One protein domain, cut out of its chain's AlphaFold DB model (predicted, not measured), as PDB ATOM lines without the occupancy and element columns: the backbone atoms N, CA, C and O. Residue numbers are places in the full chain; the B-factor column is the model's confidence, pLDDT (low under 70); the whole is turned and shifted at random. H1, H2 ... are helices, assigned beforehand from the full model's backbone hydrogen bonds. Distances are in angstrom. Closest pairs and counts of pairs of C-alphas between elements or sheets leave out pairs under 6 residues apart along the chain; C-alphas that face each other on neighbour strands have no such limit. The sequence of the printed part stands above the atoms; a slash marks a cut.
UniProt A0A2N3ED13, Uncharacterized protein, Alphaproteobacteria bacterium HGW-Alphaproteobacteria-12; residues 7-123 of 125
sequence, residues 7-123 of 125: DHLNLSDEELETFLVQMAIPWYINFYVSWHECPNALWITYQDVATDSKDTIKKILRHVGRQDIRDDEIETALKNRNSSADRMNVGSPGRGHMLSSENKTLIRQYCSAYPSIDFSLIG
ATOM      1  N   ASP A   7     -30.011  -2.238  27.356       90.88
ATOM      2  CA  ASP A   7     -29.375  -2.660  26.102       90.88
ATOM      3  C   ASP A   7     -27.937  -3.139  26.343       90.88
ATOM      4  O   ASP A   7     -27.494  -4.121  25.757       90.88
ATOM      5  N   HIS A   8     -27.240  -2.508  27.291       91.69
ATOM      6  CA  HIS A   8     -25.862  -2.846  27.642       91.69
ATOM      7  C   HIS A   8     -25.759  -4.149  28.446       91.69
ATOM      8  O   HIS A   8     -24.696  -4.758  28.477       91.69
ATOM      9  N   LEU A   9     -26.851  -4.594  29.081       85.38
ATOM     10  CA  LEU A   9     -26.897  -5.884  29.783       85.38
ATOM     11  C   LEU A   9     -27.002  -7.070  28.821       85.38
ATOM     12  O   LEU A   9     -26.720  -8.195  29.222       85.38
ATOM     13  N   ASN A  10     -27.417  -6.819  27.579       92.12
ATOM     14  CA  ASN A  10     -27.566  -7.843  26.549       92.12
ATOM     15  C   ASN A  10     -26.339  -7.951  25.630       92.12
ATOM     16  O   ASN A  10     -26.335  -8.794  24.736       92.12
ATOM     17  N   LEU A  11     -25.328  -7.097  25.821       92.56
ATOM     18  CA  LEU A  11     -24.066  -7.178  25.089       92.56
ATOM     19  C   LEU A  11     -23.307  -8.449  25.472       92.56
ATOM     20  O   LEU A  11     -23.388  -8.915  26.611       92.56
ATOM     21  N   SER A  12     -22.531  -8.981  24.530       93.62
ATOM     22  CA  SER A  12     -21.502  -9.959  24.879       93.62
ATOM     23  C   SER A  12     -20.457  -9.329  25.805       93.62
ATOM     24  O   SER A  12     -20.287  -8.107  25.827       93.62
ATOM     25  N   ASP A  13     -19.724 -10.160  26.551       89.81
ATOM     26  CA  ASP A  13     -18.669  -9.680  27.451       89.81
ATOM     27  C   ASP A  13     -17.650  -8.791  26.710       89.81
ATOM     28  O   ASP A  13     -17.299  -7.724  27.203       89.81
ATOM     29  N   GLU A  14     -17.242  -9.168  25.495       91.88
ATOM     30  CA  GLU A  14     -16.279  -8.408  24.682       91.88
ATOM     31  C   GLU A  14     -16.822  -7.037  24.232       91.88
ATOM     32  O   GLU A  14     -16.114  -6.022  24.276       91.88
ATOM     33  N   GLU A  15     -18.090  -6.975  23.824       94.31
ATOM     34  CA  GLU A  15     -18.739  -5.716  23.442       94.31
ATOM     35  C   GLU A  15     -18.937  -4.804  24.655       94.31
ATOM     36  O   GLU A  15     -18.698  -3.596  24.570       94.31
ATOM     37  N   LEU A  16     -19.329  -5.374  25.798       93.44
ATOM     38  CA  LEU A  16     -19.480  -4.639  27.048       93.44
ATOM     39  C   LEU A  16     -18.133  -4.098  27.539       93.44
ATOM     40  O   LEU A  16     -18.045  -2.935  27.934       93.44
ATOM     41  N   GLU A  17     -17.075  -4.905  27.486       93.88
ATOM     42  CA  GLU A  17     -15.708  -4.478  27.792       93.88
ATOM     43  C   GLU A  17     -15.286  -3.312  26.897       93.88
ATOM     44  O   GLU A  17     -14.829  -2.285  27.400       93.88
ATOM     45  N   THR A  18     -15.507  -3.425  25.587       95.62
ATOM     46  CA  THR A  18     -15.186  -2.368  24.619       95.62
ATOM     47  C   THR A  18     -15.952  -1.080  24.911       95.62
ATOM     48  O   THR A  18     -15.360   0.001  24.955       95.62
ATOM     49  N   PHE A  19     -17.251  -1.178  25.200       95.44
ATOM     50  CA  PHE A  19     -18.071  -0.043  25.617       95.44
ATOM     51  C   PHE A  19     -17.517   0.632  26.881       95.44
ATOM     52  O   PHE A  19     -17.374   1.857  26.926       95.44
ATOM     53  N   LEU A  20     -17.159  -0.146  27.906       94.62
ATOM     54  CA  LEU A  20     -16.585   0.385  29.144       94.62
ATOM     55  C   LEU A  20     -15.226   1.049  28.901       94.62
ATOM     56  O   LEU A  20     -14.963   2.115  29.463       94.62
ATOM     57  N   VAL A  21     -14.386   0.472  28.041       96.06
ATOM     58  CA  VAL A  21     -13.106   1.074  27.651       96.06
ATOM     59  C   VAL A  21     -13.324   2.411  26.958       96.06
ATOM     60  O   VAL A  21     -12.676   3.385  27.318       96.06
ATOM     61  N   GLN A  22     -14.270   2.505  26.030       95.94
ATOM     62  CA  GLN A  22     -14.526   3.746  25.300       95.94
ATOM     63  C   GLN A  22     -15.182   4.828  26.167       95.94
ATOM     64  O   GLN A  22     -14.864   6.009  26.032       95.94
ATOM     65  N   MET A  23     -16.091   4.441  27.065       96.31
ATOM     66  CA  MET A  23     -16.989   5.392  27.727       96.31
ATOM     67  C   MET A  23     -16.667   5.644  29.203       96.31
ATOM     68  O   MET A  23     -16.944   6.728  29.720       96.31
ATOM     69  N   ALA A  24     -16.096   4.666  29.911       95.56
ATOM     70  CA  ALA A  24     -15.819   4.768  31.344       95.56
ATOM     71  C   ALA A  24     -14.333   5.006  31.647       95.56
ATOM     72  O   ALA A  24     -14.017   5.823  32.519       95.56
ATOM     73  N   ILE A  25     -13.423   4.339  30.930       95.75
ATOM     74  CA  ILE A  25     -11.982   4.419  31.207       95.75
ATOM     75  C   ILE A  25     -11.392   5.828  31.040       95.75
ATOM     76  O   ILE A  25     -10.607   6.206  31.911       95.75
ATOM     77  N   PRO A  26     -11.782   6.669  30.058       96.06
ATOM     78  CA  PRO A  26     -11.258   8.034  29.977       96.06
ATOM     79  C   PRO A  26     -11.500   8.828  31.261       96.06
ATOM     80  O   PRO A  26     -10.619   9.538  31.746       96.06
ATOM     81  N   TRP A  27     -12.685   8.671  31.860       96.19
ATOM     82  CA  TRP A  27     -12.994   9.299  33.139       96.19
ATOM     83  C   TRP A  27     -12.145   8.718  34.275       96.19
ATOM     84  O   TRP A  27     -11.633   9.480  35.089       96.19
ATOM     85  N   TYR A  28     -11.969   7.394  34.325       96.12
ATOM     86  CA  TYR A  28     -11.141   6.748  35.346       96.12
ATOM     87  C   TYR A  28      -9.676   7.198  35.274       96.12
ATOM     88  O   TYR A  28      -9.085   7.495  36.308       96.12
ATOM     89  N   ILE A  29      -9.111   7.324  34.070       97.12
ATOM     90  CA  ILE A  29      -7.751   7.838  33.860       97.12
ATOM     91  C   ILE A  29      -7.643   9.280  34.354       97.12
ATOM     92  O   ILE A  29      -6.741   9.581  35.127       97.12
ATOM     93  N   ASN A  30      -8.588  10.156  33.995       96.62
ATOM     94  CA  ASN A  30      -8.610  11.532  34.506       96.62
ATOM     95  C   ASN A  30      -8.700  11.576  36.037       96.62
ATOM     96  O   ASN A  30      -8.003  12.359  36.678       96.62
ATOM     97  N   PHE A  31      -9.537  10.721  36.625       96.25
ATOM     98  CA  PHE A  31      -9.637  10.589  38.072       96.25
ATOM     99  C   PHE A  31      -8.296  10.163  38.679       96.25
ATOM    100  O   PHE A  31      -7.796  10.863  39.552       96.25
ATOM    101  N   TYR A  32      -7.673   9.088  38.189       96.38
ATOM    102  CA  TYR A  32      -6.364   8.625  38.660       96.38
ATOM    103  C   TYR A  32      -5.287   9.710  38.544       96.38
ATOM    104  O   TYR A  32      -4.595   9.991  39.518       96.38
ATOM    105  N   VAL A  33      -5.188  10.372  37.389       96.88
ATOM    106  CA  VAL A  33      -4.237  11.471  37.165       96.88
ATOM    107  C   VAL A  33      -4.477  12.609  38.154       96.88
ATOM    108  O   VAL A  33      -3.525  13.113  38.735       96.88
ATOM    109  N   SER A  34      -5.735  12.974  38.420       95.88
ATOM    110  CA  SER A  34      -6.046  14.059  39.361       95.88
ATOM    111  C   SER A  34      -5.543  13.805  40.787       95.88
ATOM    112  O   SER A  34      -5.272  14.757  41.513       95.88
ATOM    113  N   TRP A  35      -5.356  12.542  41.190       96.31
ATOM    114  CA  TRP A  35      -4.777  12.206  42.495       96.31
ATOM    115  C   TRP A  35      -3.279  12.502  42.591       96.31
ATOM    116  O   TRP A  35      -2.792  12.714  43.699       96.31
ATOM    117  N   HIS A  36      -2.551  12.576  41.472       94.81
ATOM    118  CA  HIS A  36      -1.139  12.986  41.476       94.81
ATOM    119  C   HIS A  36      -0.955  14.455  41.865       94.81
ATOM    120  O   HIS A  36       0.095  14.822  42.381       94.81
ATOM    121  N   GLU A  37      -1.999  15.272  41.715       93.81
ATOM    122  CA  GLU A  37      -2.017  16.665  42.177       93.81
ATOM    123  C   GLU A  37      -2.340  16.790  43.676       93.81
ATOM    124  O   GLU A  37      -2.274  17.882  44.244       93.81
ATOM    125  N   CYS A  38      -2.718  15.695  44.344       94.25
ATOM    126  CA  CYS A  38      -3.053  15.718  45.760       94.25
ATOM    127  C   CYS A  38      -1.771  15.681  46.613       94.25
ATOM    128  O   CYS A  38      -1.071  14.660  46.645       94.25
ATOM    129  N   PRO A  39      -1.450  16.758  47.355       91.25
ATOM    130  CA  PRO A  39      -0.272  16.763  48.204       91.25
ATOM    131  C   PRO A  39      -0.452  15.765  49.347       91.25
ATOM    132  O   PRO A  39      -1.485  15.742  50.016       91.25
ATOM    133  N   ASN A  40       0.592  14.983  49.615       91.94
ATOM    134  CA  ASN A  40       0.614  13.966  50.668       91.94
ATOM    135  C   ASN A  40      -0.398  12.825  50.472       91.94
ATOM    136  O   ASN A  40      -0.804  12.220  51.456       91.94
ATOM    137  N   ALA A  41      -0.807  12.492  49.245       93.69
ATOM    138  CA  ALA A  41      -1.605  11.287  49.026       93.69
ATOM    139  C   ALA A  41      -0.821  10.013  49.401       93.69
ATOM    140  O   ALA A  41       0.346   9.845  49.032       93.69
ATOM    141  N   LEU A  42      -1.473   9.088  50.110       95.25
ATOM    142  CA  LEU A  42      -0.946   7.746  50.346       95.25
ATOM    143  C   LEU A  42      -1.445   6.787  49.266       95.25
ATOM    144  O   LEU A  42      -2.606   6.383  49.275       95.25
ATOM    145  N   TRP A  43      -0.542   6.369  48.384       94.62
ATOM    146  CA  TRP A  43      -0.843   5.359  47.375       94.62
ATOM    147  C   TRP A  43      -0.858   3.955  47.986       94.62
ATOM    148  O   TRP A  43       0.108   3.513  48.628       94.62
ATOM    149  N   ILE A  44      -1.988   3.276  47.793       93.38
ATOM    150  CA  ILE A  44      -2.256   1.904  48.219       93.38
ATOM    151  C   ILE A  44      -3.021   1.218  47.103       93.38
ATOM    152  O   ILE A  44      -3.999   1.758  46.583       93.38
ATOM    153  N   THR A  45      -2.585   0.018  46.758       90.12
ATOM    154  CA  THR A  45      -3.243  -0.812  45.761       90.12
ATOM    155  C   THR A  45      -4.214  -1.782  46.422       90.12
ATOM    156  O   THR A  45      -4.117  -2.107  47.607       90.12
ATOM    157  N   TYR A  46      -5.152  -2.304  45.632       85.06
ATOM    158  CA  TYR A  46      -5.984  -3.417  46.085       85.06
ATOM    159  C   TYR A  46      -5.130  -4.624  46.498       85.06
ATOM    160  O   TYR A  46      -5.460  -5.302  47.468       85.06
ATOM    161  N   GLN A  47      -4.023  -4.866  45.786       85.00
ATOM    162  CA  GLN A  47      -3.123  -5.977  46.067       85.00
ATOM    163  C   GLN A  47      -2.504  -5.854  47.460       85.00
ATOM    164  O   GLN A  47      -2.549  -6.830  48.198       85.00
ATOM    165  N   ASP A  48      -2.028  -4.663  47.844       89.62
ATOM    166  CA  ASP A  48      -1.460  -4.409  49.177       89.62
ATOM    167  C   ASP A  48      -2.440  -4.833  50.278       89.62
ATOM    168  O   ASP A  48      -2.099  -5.590  51.189       89.62
ATOM    169  N   VAL A  49      -3.703  -4.413  50.146       86.50
ATOM    170  CA  VAL A  49      -4.764  -4.751  51.101       86.50
ATOM    171  C   VAL A  49      -5.101  -6.242  51.056       86.50
ATOM    172  O   VAL A  49      -5.346  -6.836  52.102       86.50
ATOM    173  N   ALA A  50      -5.136  -6.854  49.873       83.00
ATOM    174  CA  ALA A  50      -5.522  -8.250  49.703       83.00
ATOM    175  C   ALA A  50      -4.451  -9.238  50.198       83.00
ATOM    176  O   ALA A  50      -4.810 -10.300  50.704       83.00
ATOM    177  N   THR A  51      -3.160  -8.912  50.067       83.38
ATOM    178  CA  THR A  51      -2.058  -9.796  50.487       83.38
ATOM    179  C   THR A  51      -1.589  -9.543  51.904       83.38
ATOM    180  O   THR A  51      -1.264 -10.497  52.605       83.38
ATOM    181  N   ASP A  52      -1.544  -8.280  52.324       85.00
ATOM    182  CA  ASP A  52      -1.021  -7.888  53.627       85.00
ATOM    183  C   ASP A  52      -1.896  -6.798  54.252       85.00
ATOM    184  O   ASP A  52      -1.528  -5.625  54.392       85.00
ATOM    185  N   SER A  53      -3.124  -7.192  54.606       86.69
ATOM    186  CA  SER A  53      -4.111  -6.266  55.158       86.69
ATOM    187  C   SER A  53      -3.615  -5.603  56.442       86.69
ATOM    188  O   SER A  53      -3.893  -4.428  56.660       86.69
ATOM    189  N   LYS A  54      -2.883  -6.323  57.304       92.25
ATOM    190  CA  LYS A  54      -2.440  -5.777  58.592       92.25
ATOM    191  C   LYS A  54      -1.414  -4.667  58.384       92.25
ATOM    192  O   LYS A  54      -1.631  -3.559  58.883       92.25
ATOM    193  N   ASP A  55      -0.344  -4.922  57.637       93.88
ATOM    194  CA  ASP A  55       0.705  -3.917  57.461       93.88
ATOM    195  C   ASP A  55       0.238  -2.752  56.586       93.88
ATOM    196  O   ASP A  55       0.565  -1.594  56.868       93.88
ATOM    197  N   THR A  56      -0.636  -3.010  55.610       95.56
ATOM    198  CA  THR A  56      -1.271  -1.947  54.820       95.56
ATOM    199  C   THR A  56      -2.141  -1.036  55.687       95.56
ATOM    200  O   THR A  56      -2.038   0.189  55.594       95.56
ATOM    201  N   ILE A  57      -2.947  -1.592  56.598       95.12
ATOM    202  CA  ILE A  57      -3.752  -0.793  57.536       95.12
ATOM    203  C   ILE A  57      -2.855  -0.007  58.499       95.12
ATOM    204  O   ILE A  57      -3.114   1.171  58.747       95.12
ATOM    205  N   LYS A  58      -1.750  -0.588  58.979       95.44
ATOM    206  CA  LYS A  58      -0.758   0.139  59.792       95.44
ATOM    207  C   LYS A  58      -0.146   1.315  59.032       95.44
ATOM    208  O   LYS A  58      -0.003   2.399  59.600       95.44
ATOM    209  N   LYS A  59       0.176   1.136  57.746       96.00
ATOM    210  CA  LYS A  59       0.666   2.207  56.862       96.00
ATOM    211  C   LYS A  59      -0.357   3.344  56.755       96.00
ATOM    212  O   LYS A  59       0.028   4.502  56.914       96.00
ATOM    213  N   ILE A  60      -1.643   3.021  56.568       96.06
ATOM    214  CA  ILE A  60      -2.748   3.999  56.540       96.06
ATOM    215  C   ILE A  60      -2.829   4.761  57.859       96.06
ATOM    216  O   ILE A  60      -2.781   5.989  57.862       96.06
ATOM    217  N   LEU A  61      -2.916   4.043  58.981       96.75
ATOM    218  CA  LEU A  61      -3.057   4.631  60.313       96.75
ATOM    219  C   LEU A  61      -1.895   5.571  60.637       96.75
ATOM    220  O   LEU A  61      -2.114   6.704  61.061       96.75
ATOM    221  N   ARG A  62      -0.660   5.149  60.351       95.94
ATOM    222  CA  ARG A  62       0.525   5.991  60.527       95.94
ATOM    223  C   ARG A  62       0.454   7.262  59.688       95.94
ATOM    224  O   ARG A  62       0.802   8.325  60.193       95.94
ATOM    225  N   HIS A  63       0.028   7.153  58.433       96.44
ATOM    226  CA  HIS A  63      -0.065   8.286  57.520       96.44
ATOM    227  C   HIS A  63      -1.083   9.335  57.987       96.44
ATOM    228  O   HIS A  63      -0.811  10.526  57.900       96.44
ATOM    229  N   VAL A  64      -2.207   8.903  58.570       95.81
ATOM    230  CA  VAL A  64      -3.211   9.809  59.158       95.81
ATOM    231  C   VAL A  64      -2.903  10.211  60.610       95.81
ATOM    232  O   VAL A  64      -3.751  10.791  61.285       95.81
ATOM    233  N   GLY A  65      -1.707   9.896  61.120       96.25
ATOM    234  CA  GLY A  65      -1.258  10.281  62.464       96.25
ATOM    235  C   GLY A  65      -1.806   9.430  63.618       96.25
ATOM    236  O   GLY A  65      -1.645   9.804  64.777       96.25
ATOM    237  N   ARG A  66      -2.423   8.278  63.338       96.12
ATOM    238  CA  ARG A  66      -3.007   7.351  64.326       96.12
ATOM    239  C   ARG A  66      -2.034   6.244  64.726       96.12
ATOM    240  O   ARG A  66      -2.226   5.074  64.408       96.12
ATOM    241  N   GLN A  67      -0.957   6.624  65.407       93.12
ATOM    242  CA  GLN A  67       0.053   5.681  65.919       93.12
ATOM    243  C   GLN A  67      -0.318   5.079  67.288       93.12
ATOM    244  O   GLN A  67       0.404   4.235  67.807       93.12
ATOM    245  N   ASP A  68      -1.432   5.525  67.865       95.88
ATOM    246  CA  ASP A  68      -1.999   5.071  69.136       95.88
ATOM    247  C   ASP A  68      -2.684   3.700  69.047       95.88
ATOM    248  O   ASP A  68      -2.857   3.034  70.066       95.88
ATOM    249  N   ILE A  69      -3.068   3.275  67.841       96.06
ATOM    250  CA  ILE A  69      -3.787   2.020  67.619       96.06
ATOM    251  C   ILE A  69      -2.830   0.835  67.726       96.06
ATOM    252  O   ILE A  69      -1.823   0.772  67.014       96.06
ATOM    253  N   ARG A  70      -3.165  -0.136  68.580       95.19
ATOM    254  CA  ARG A  70      -2.339  -1.331  68.769       95.19
ATOM    255  C   ARG A  70      -2.572  -2.381  67.687       95.19
ATOM    256  O   ARG A  70      -3.660  -2.517  67.130       95.19
ATOM    257  N   ASP A  71      -1.550  -3.199  67.459       94.19
ATOM    258  CA  ASP A  71      -1.579  -4.293  66.484       94.19
ATOM    259  C   ASP A  71      -2.724  -5.296  66.715       94.19
ATOM    260  O   ASP A  71      -3.312  -5.783  65.750       94.19
ATOM    261  N   ASP A  72      -3.070  -5.596  67.966       95.44
ATOM    262  CA  ASP A  72      -4.138  -6.540  68.303       95.44
ATOM    263  C   ASP A  72      -5.543  -5.964  68.078       95.44
ATOM    264  O   ASP A  72      -6.474  -6.707  67.757       95.44
ATOM    265  N   GLU A  73      -5.702  -4.641  68.159       94.81
ATOM    266  CA  GLU A  73      -6.935  -3.956  67.760       94.81
ATOM    267  C   GLU A  73      -7.147  -4.054  66.245       94.81
ATOM    268  O   GLU A  73      -8.253  -4.355  65.792       94.81
ATOM    269  N   ILE A  74      -6.074  -3.896  65.461       94.12
ATOM    270  CA  ILE A  74      -6.101  -4.061  63.999       94.12
ATOM    271  C   ILE A  74      -6.468  -5.501  63.637       94.12
ATOM    272  O   ILE A  74      -7.366  -5.732  62.830       94.12
ATOM    273  N   GLU A  75      -5.819  -6.486  64.259       93.50
ATOM    274  CA  GLU A  75      -6.124  -7.901  64.026       93.50
ATOM    275  C   GLU A  75      -7.563  -8.259  64.401       93.50
ATOM    276  O   GLU A  75      -8.223  -9.013  63.685       93.50
ATOM    277  N   THR A  76      -8.061  -7.717  65.511       93.75
ATOM    278  CA  THR A  76      -9.442  -7.929  65.950       93.75
ATOM    279  C   THR A  76     -10.430  -7.353  64.937       93.75
ATOM    280  O   THR A  76     -11.387  -8.032  64.564       93.75
ATOM    281  N   ALA A  77     -10.180  -6.142  64.432       90.81
ATOM    282  CA  ALA A  77     -11.010  -5.526  63.398       90.81
ATOM    283  C   ALA A  77     -11.017  -6.346  62.096       90.81
ATOM    284  O   ALA A  77     -12.080  -6.575  61.522       90.81
ATOM    285  N   LEU A  78      -9.854  -6.847  61.666       88.69
ATOM    286  CA  LEU A  78      -9.732  -7.688  60.471       88.69
ATOM    287  C   LEU A  78     -10.451  -9.040  60.619       88.69
ATOM    288  O   LEU A  78     -11.038  -9.520  59.653       88.69
ATOM    289  N   LYS A  79     -10.447  -9.646  61.815       88.19
ATOM    290  CA  LYS A  79     -11.161 -10.908  62.099       88.19
ATOM    291  C   LYS A  79     -12.677 -10.728  62.175       88.19
ATOM    292  O   LYS A  79     -13.413 -11.614  61.756       88.19
ATOM    293  N   ASN A  80     -13.137  -9.583  62.676       86.19
ATOM    294  CA  ASN A  80     -14.559  -9.269  62.837       86.19
ATOM    295  C   ASN A  80     -15.217  -8.719  61.559       86.19
ATOM    296  O   ASN A  80     -16.354  -8.243  61.604       86.19
ATOM    297  N   ARG A  81     -14.528  -8.774  60.412       78.50
ATOM    298  CA  ARG A  81     -15.099  -8.399  59.117       78.50
ATOM    299  C   ARG A  81     -16.329  -9.263  58.827       78.50
ATOM    300  O   ARG A  81     -16.258 -10.491  58.808       78.50
ATOM    301  N   ASN A  82     -17.459  -8.618  58.551       70.12
ATOM    302  CA  ASN A  82     -18.670  -9.321  58.160       70.12
ATOM    303  C   ASN A  82     -18.654  -9.605  56.651       70.12
ATOM    304  O   ASN A  82     -19.134  -8.803  55.854       70.12
ATOM    305  N   SER A  83     -18.132 -10.767  56.265       63.53
ATOM    306  CA  SER A  83     -18.050 -11.196  54.864       63.53
ATOM    307  C   SER A  83     -19.411 -11.325  54.168       63.53
ATOM    308  O   SER A  83     -19.461 -11.338  52.944       63.53
ATOM    309  N   SER A  84     -20.516 -11.412  54.919       59.00
ATOM    310  CA  SER A  84     -21.872 -11.519  54.355       59.00
ATOM    311  C   SER A  84     -22.451 -10.186  53.859       59.00
ATOM    312  O   SER A  84     -23.442 -10.185  53.131       59.00
ATOM    313  N   ALA A  85     -21.833  -9.055  54.224       59.19
ATOM    314  CA  ALA A  85     -22.226  -7.713  53.786       59.19
ATOM    315  C   ALA A  85     -21.393  -7.193  52.597       59.19
ATOM    316  O   ALA A  85     -21.720  -6.154  52.015       59.19
ATOM    317  N   ASP A  86     -20.327  -7.905  52.222       59.66
ATOM    318  CA  ASP A  86     -19.446  -7.515  51.128       59.66
ATOM    319  C   ASP A  86     -20.146  -7.782  49.785       59.66
ATOM    320  O   ASP A  86     -20.353  -8.926  49.386       59.66
ATOM    321  N   ARG A  87     -20.452  -6.724  49.017       59.66
ATOM    322  CA  ARG A  87     -20.904  -6.824  47.607       59.66
ATOM    323  C   ARG A  87     -19.747  -7.203  46.667       59.66
ATOM    324  O   ARG A  87     -19.676  -6.737  45.529       59.66
ATOM    325  N   MET A  88     -18.795  -7.993  47.161       58.12
ATOM    326  CA  MET A  88     -17.653  -8.469  46.396       58.12
ATOM    327  C   MET A  88     -18.150  -9.396  45.293       58.12
ATOM    328  O   MET A  88     -18.749 -10.427  45.568       58.12
ATOM    329  N   ASN A  89     -17.891  -9.022  44.042       57.19
ATOM    330  CA  ASN A  89     -18.271  -9.851  42.902       57.19
ATOM    331  C   ASN A  89     -17.320 -11.057  42.769       57.19
ATOM    332  O   ASN A  89     -17.748 -12.200  42.859       57.19
ATOM    333  N   VAL A  90     -16.009 -10.808  42.619       63.00
ATOM    334  CA  VAL A  90     -15.005 -11.879  42.408       63.00
ATOM    335  C   VAL A  90     -13.696 -11.647  43.176       63.00
ATOM    336  O   VAL A  90     -13.060 -12.602  43.604       63.00
ATOM    337  N   GLY A  91     -13.267 -10.391  43.365       62.28
ATOM    338  CA  GLY A  91     -12.091 -10.063  44.190       62.28
ATOM    339  C   GLY A  91     -10.749 -10.617  43.699       62.28
ATOM    340  O   GLY A  91      -9.808 -10.695  44.479       62.28
ATOM    341  N   SER A  92     -10.654 -11.038  42.434       66.25
ATOM    342  CA  SER A  92      -9.431 -11.622  41.874       66.25
ATOM    343  C   SER A  92      -8.667 -10.592  41.028       66.25
ATOM    344  O   SER A  92      -9.244 -10.068  40.067       66.25
ATOM    345  N   PRO A  93      -7.396 -10.293  41.356       70.31
ATOM    346  CA  PRO A  93      -6.570  -9.360  40.597       70.31
ATOM    347  C   PRO A  93      -6.209  -9.914  39.211       70.31
ATOM    348  O   PRO A  93      -6.324 -11.108  38.935       70.31
ATOM    349  N   GLY A  94      -5.763  -9.028  38.320       75.12
ATOM    350  CA  GLY A  94      -5.139  -9.409  37.054       75.12
ATOM    351  C   GLY A  94      -6.086  -9.711  35.895       75.12
ATOM    352  O   GLY A  94      -5.596  -9.867  34.785       75.12
ATOM    353  N   ARG A  95      -7.415  -9.730  36.071       80.62
ATOM    354  CA  ARG A  95      -8.384 -10.030  34.986       80.62
ATOM    355  C   ARG A  95      -8.266  -9.143  33.740       80.62
ATOM    356  O   ARG A  95      -8.699  -9.564  32.676       80.62
ATOM    357  N   GLY A  96      -7.620  -7.979  33.839       82.06
ATOM    358  CA  GLY A  96      -7.293  -7.139  32.683       82.06
ATOM    359  C   GLY A  96      -6.475  -7.853  31.593       82.06
ATOM    360  O   GLY A  96      -6.512  -7.432  30.439       82.06
ATOM    361  N   HIS A  97      -5.800  -8.972  31.900       82.62
ATOM    362  CA  HIS A  97      -5.141  -9.795  30.879       82.62
ATOM    363  C   HIS A  97      -6.116 -10.381  29.849       82.62
ATOM    364  O   HIS A  97      -5.691 -10.633  28.723       82.62
ATOM    365  N   MET A  98      -7.393 -10.545  30.205       86.56
ATOM    366  CA  MET A  98      -8.432 -11.083  29.322       86.56
ATOM    367  C   MET A  98      -8.931 -10.072  28.284       86.56
ATOM    368  O   MET A  98      -9.509 -10.492  27.290       86.56
ATOM    369  N   LEU A  99      -8.669  -8.771  28.473       91.69
ATOM    370  CA  LEU A  99      -9.070  -7.745  27.509       91.69
ATOM    371  C   LEU A  99      -8.416  -7.986  26.142       91.69
ATOM    372  O   LEU A  99      -7.231  -8.351  26.061       91.69
ATOM    373  N   SER A 100      -9.167  -7.685  25.082       94.56
ATOM    374  CA  SER A 100      -8.664  -7.698  23.708       94.56
ATOM    375  C   SER A 100      -7.450  -6.776  23.528       94.56
ATOM    376  O   SER A 100      -7.213  -5.827  24.291       94.56
ATOM    377  N   SER A 101      -6.641  -7.065  22.509       95.69
ATOM    378  CA  SER A 101      -5.436  -6.281  22.208       95.69
ATOM    379  C   SER A 101      -5.789  -4.849  21.801       95.69
ATOM    380  O   SER A 101      -5.077  -3.904  22.147       95.69
ATOM    381  N   GLU A 102      -6.919  -4.682  21.122       96.62
ATOM    382  CA  GLU A 102      -7.505  -3.421  20.684       96.62
ATOM    383  C   GLU A 102      -7.891  -2.567  21.895       96.62
ATOM    384  O   GLU A 102      -7.471  -1.413  21.997       96.62
ATOM    385  N   ASN A 103      -8.589  -3.157  22.870       96.81
ATOM    386  CA  ASN A 103      -8.971  -2.472  24.102       96.81
ATOM    387  C   ASN A 103      -7.749  -2.069  24.930       96.81
ATOM    388  O   ASN A 103      -7.654  -0.926  25.375       96.81
ATOM    389  N   LYS A 104      -6.756  -2.956  25.075       96.44
ATOM    390  CA  LYS A 104      -5.484  -2.616  25.739       96.44
ATOM    391  C   LYS A 104      -4.759  -1.469  25.031       96.44
ATOM    392  O   LYS A 104      -4.204  -0.594  25.690       96.44
ATOM    393  N   THR A 105      -4.765  -1.457  23.700       97.19
ATOM    394  CA  THR A 105      -4.148  -0.389  22.901       97.19
ATOM    395  C   THR A 105      -4.849   0.946  23.126       97.19
ATOM    396  O   THR A 105      -4.180   1.952  23.359       97.19
ATOM    397  N   LEU A 106      -6.182   0.955  23.144       97.19
ATOM    398  CA  LEU A 106      -6.964   2.163  23.390       97.19
ATOM    399  C   LEU A 106      -6.747   2.721  24.808       97.19
ATOM    400  O   LEU A 106      -6.561   3.924  24.970       97.19
ATOM    401  N   ILE A 107      -6.671   1.855  25.826       97.62
ATOM    402  CA  ILE A 107      -6.325   2.264  27.198       97.62
ATOM    403  C   ILE A 107      -4.954   2.954  27.224       97.62
ATOM    404  O   ILE A 107      -4.835   4.057  27.756       97.62
ATOM    405  N   ARG A 108      -3.929   2.354  26.598       97.12
ATOM    406  CA  ARG A 108      -2.592   2.967  26.508       97.12
ATOM    407  C   ARG A 108      -2.613   4.298  25.766       97.12
ATOM    408  O   ARG A 108      -1.910   5.224  26.161       97.12
ATOM    409  N   GLN A 109      -3.436   4.425  24.726       97.50
ATOM    410  CA  GLN A 109      -3.602   5.688  24.011       97.50
ATOM    411  C   GLN A 109      -4.151   6.785  24.931       97.50
ATOM    412  O   GLN A 109      -3.626   7.898  24.914       97.50
ATOM    413  N   TYR A 110      -5.142   6.494  25.775       97.62
ATOM    414  CA  TYR A 110      -5.625   7.464  26.761       97.62
ATOM    415  C   TYR A 110      -4.545   7.850  27.779       97.62
ATOM    416  O   TYR A 110      -4.386   9.035  28.072       97.62
ATOM    417  N   CYS A 111      -3.767   6.885  28.277       97.88
ATOM    418  CA  CYS A 111      -2.653   7.157  29.192       97.88
ATOM    419  C   CYS A 111      -1.556   8.018  28.544       97.88
ATOM    420  O   CYS A 111      -0.981   8.875  29.209       97.88
ATOM    421  N   SER A 112      -1.308   7.857  27.238       96.62
ATOM    422  CA  SER A 112      -0.264   8.598  26.509       96.62
ATOM    423  C   SER A 112      -0.450  10.121  26.507       96.62
ATOM    424  O   SER A 112       0.511  10.857  26.287       96.62
ATOM    425  N   ALA A 113      -1.660  10.608  26.807       96.56
ATOM    426  CA  ALA A 113      -1.934  12.032  26.988       96.56
ATOM    427  C   ALA A 113      -1.283  12.629  28.255       96.56
ATOM    428  O   ALA A 113      -1.212  13.850  28.380       96.56
ATOM    429  N   TYR A 114      -0.788  11.791  29.175       97.12
ATOM    430  CA  TYR A 114      -0.192  12.186  30.455       97.12
ATOM    431  C   TYR A 114       1.231  11.613  30.600       97.12
ATOM    432  O   TYR A 114       1.460  10.706  31.400       97.12
ATOM    433  N   PRO A 115       2.219  12.129  29.846       95.75
ATOM    434  CA  PRO A 115       3.544  11.509  29.721       95.75
ATOM    435  C   PRO A 115       4.378  11.501  31.012       95.75
ATOM    436  O   PRO A 115       5.368  10.782  31.090       95.75
ATOM    437  N   SER A 116       4.018  12.311  32.011       95.38
ATOM    438  CA  SER A 116       4.709  12.375  33.305       95.38
ATOM    439  C   SER A 116       4.114  11.455  34.371       95.38
ATOM    440  O   SER A 116       4.634  11.420  35.484       95.38
ATOM    441  N   ILE A 117       3.009  10.770  34.076       96.44
ATOM    442  CA  ILE A 117       2.281   9.960  35.052       96.44
ATOM    443  C   ILE A 117       2.661   8.491  34.889       96.44
ATOM    444  O   ILE A 117       2.576   7.931  33.798       96.44
ATOM    445  N   ASP A 118       3.042   7.861  35.998       93.56
ATOM    446  CA  ASP A 118       3.221   6.414  36.074       93.56
ATOM    447  C   ASP A 118       1.855   5.736  36.257       93.56
ATOM    448  O   ASP A 118       1.139   6.011  37.225       93.56
ATOM    449  N   PHE A 119       1.486   4.854  35.328       95.62
ATOM    450  CA  PHE A 119       0.237   4.090  35.368       95.62
ATOM    451  C   PHE A 119       0.431   2.630  35.811       95.62
ATOM    452  O   PHE A 119      -0.550   1.885  35.905       95.62
ATOM    453  N   SER A 120       1.652   2.220  36.170       92.50
ATOM    454  CA  SER A 120       1.936   0.858  36.639       92.50
ATOM    455  C   SER A 120       1.159   0.504  37.917       92.50
ATOM    456  O   SER A 120       0.714  -0.630  38.081       92.50
ATOM    457  N   LEU A 121       0.867   1.492  38.776       90.38
ATOM    458  CA  LEU A 121       0.042   1.325  39.986       90.38
ATOM    459  C   LEU A 121      -1.396   0.868  39.704       90.38
ATOM    460  O   LEU A 121      -2.042   0.300  40.586       90.38
ATOM    461  N   ILE A 122      -1.903   1.109  38.493       91.50
ATOM    462  CA  ILE A 122      -3.211   0.624  38.034       91.50
ATOM    463  C   ILE A 122      -3.086  -0.479  36.971       91.50
ATOM    464  O   ILE A 122      -4.083  -0.850  36.352       91.50
ATOM    465  N   GLY A 123      -1.885  -1.036  36.789       89.81
ATOM    466  CA  GLY A 123      -1.625  -2.195  35.936       89.81
ATOM    467  C   GLY A 123      -1.533  -1.891  34.441       89.81
ATOM    468  O   GLY A 123      -1.847  -2.768  33.635       89.81
TER     469      GLY A 123
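What this domain is: This is residues 7 to 123 of the 125 residues of an uncharacterized protein of Alphaproteobacteria bacterium HGW-Alphaproteobacteria-12 (UniProt A0A2N3ED13). Two small helical lobes stand at opposite ends of a loose, open model, joined by two links with a gap between them: H1, H2 and H7, with short H6 near them, make one lobe, and H3, H4 and H5 the other. Residues 79 to 90, mostly in the long link from H5 to H6, stand free, and residues 112 to 123 fold back from H7 towards the middle. The 117 printed residues include seven named helices, H1 to H7 in order, and no named strand; the class is all helix. The radius of gyration of the C-alphas is 18.0 A, and the spans are 48 by 37 by 22 A.

How they stand to each other: H1, residues 13 to 23, touches H7, residues 101 to 111, at a shallow tilt of 18 degrees, the same way; their closest C-alphas, of Thr 18 and Asn 103, are 6.2 A apart. H2, residues 25 to 36, meets H1 only through their tight link. With residues 25 to 29 alone H2 touches H7, the closest C-alphas being Pro 26 and Tyr 110, 6.5 A apart, at 38 degrees, only just steep. H3, residues 46 to 51, and H4, residues 53 to 63, only just touch, with 3 pairs of C-alphas within 8 A, and only at the corner; the closest, Val 49 and Thr 56, are 5.8 A apart. H4 touches H5, residues 71 to 79, at a steep tilt of 52 degrees, opposite ways; the closest C-alphas, Lys 54 and Ile 74, are 6.8 A apart. H6, residues 95 to 98, touches no helix. Every O i to N i+4 pair is within hydrogen-bond range in H1, H3, H4, H5 and H7, and 7 of 8 in H2; H6 is too short for one.

Where its parts are: H1 begins at C-alpha 13, (-18.669, -9.680, 27.451), and is 15.2 A long; H2 is 17.2 A, H4 15.3 A, H5 12.4 A. H7, 15.4 A, ends at C-alpha 111, (-2.653, 7.157, 29.192).

The domain as a whole: The C-alphas farthest apart, of Asp 7 and Asp 68, are 51.6 A apart. The printed part has no cut; the link from H5 to H6, 15 residues, is long. Residues 83 to 92 are under pLDDT 70.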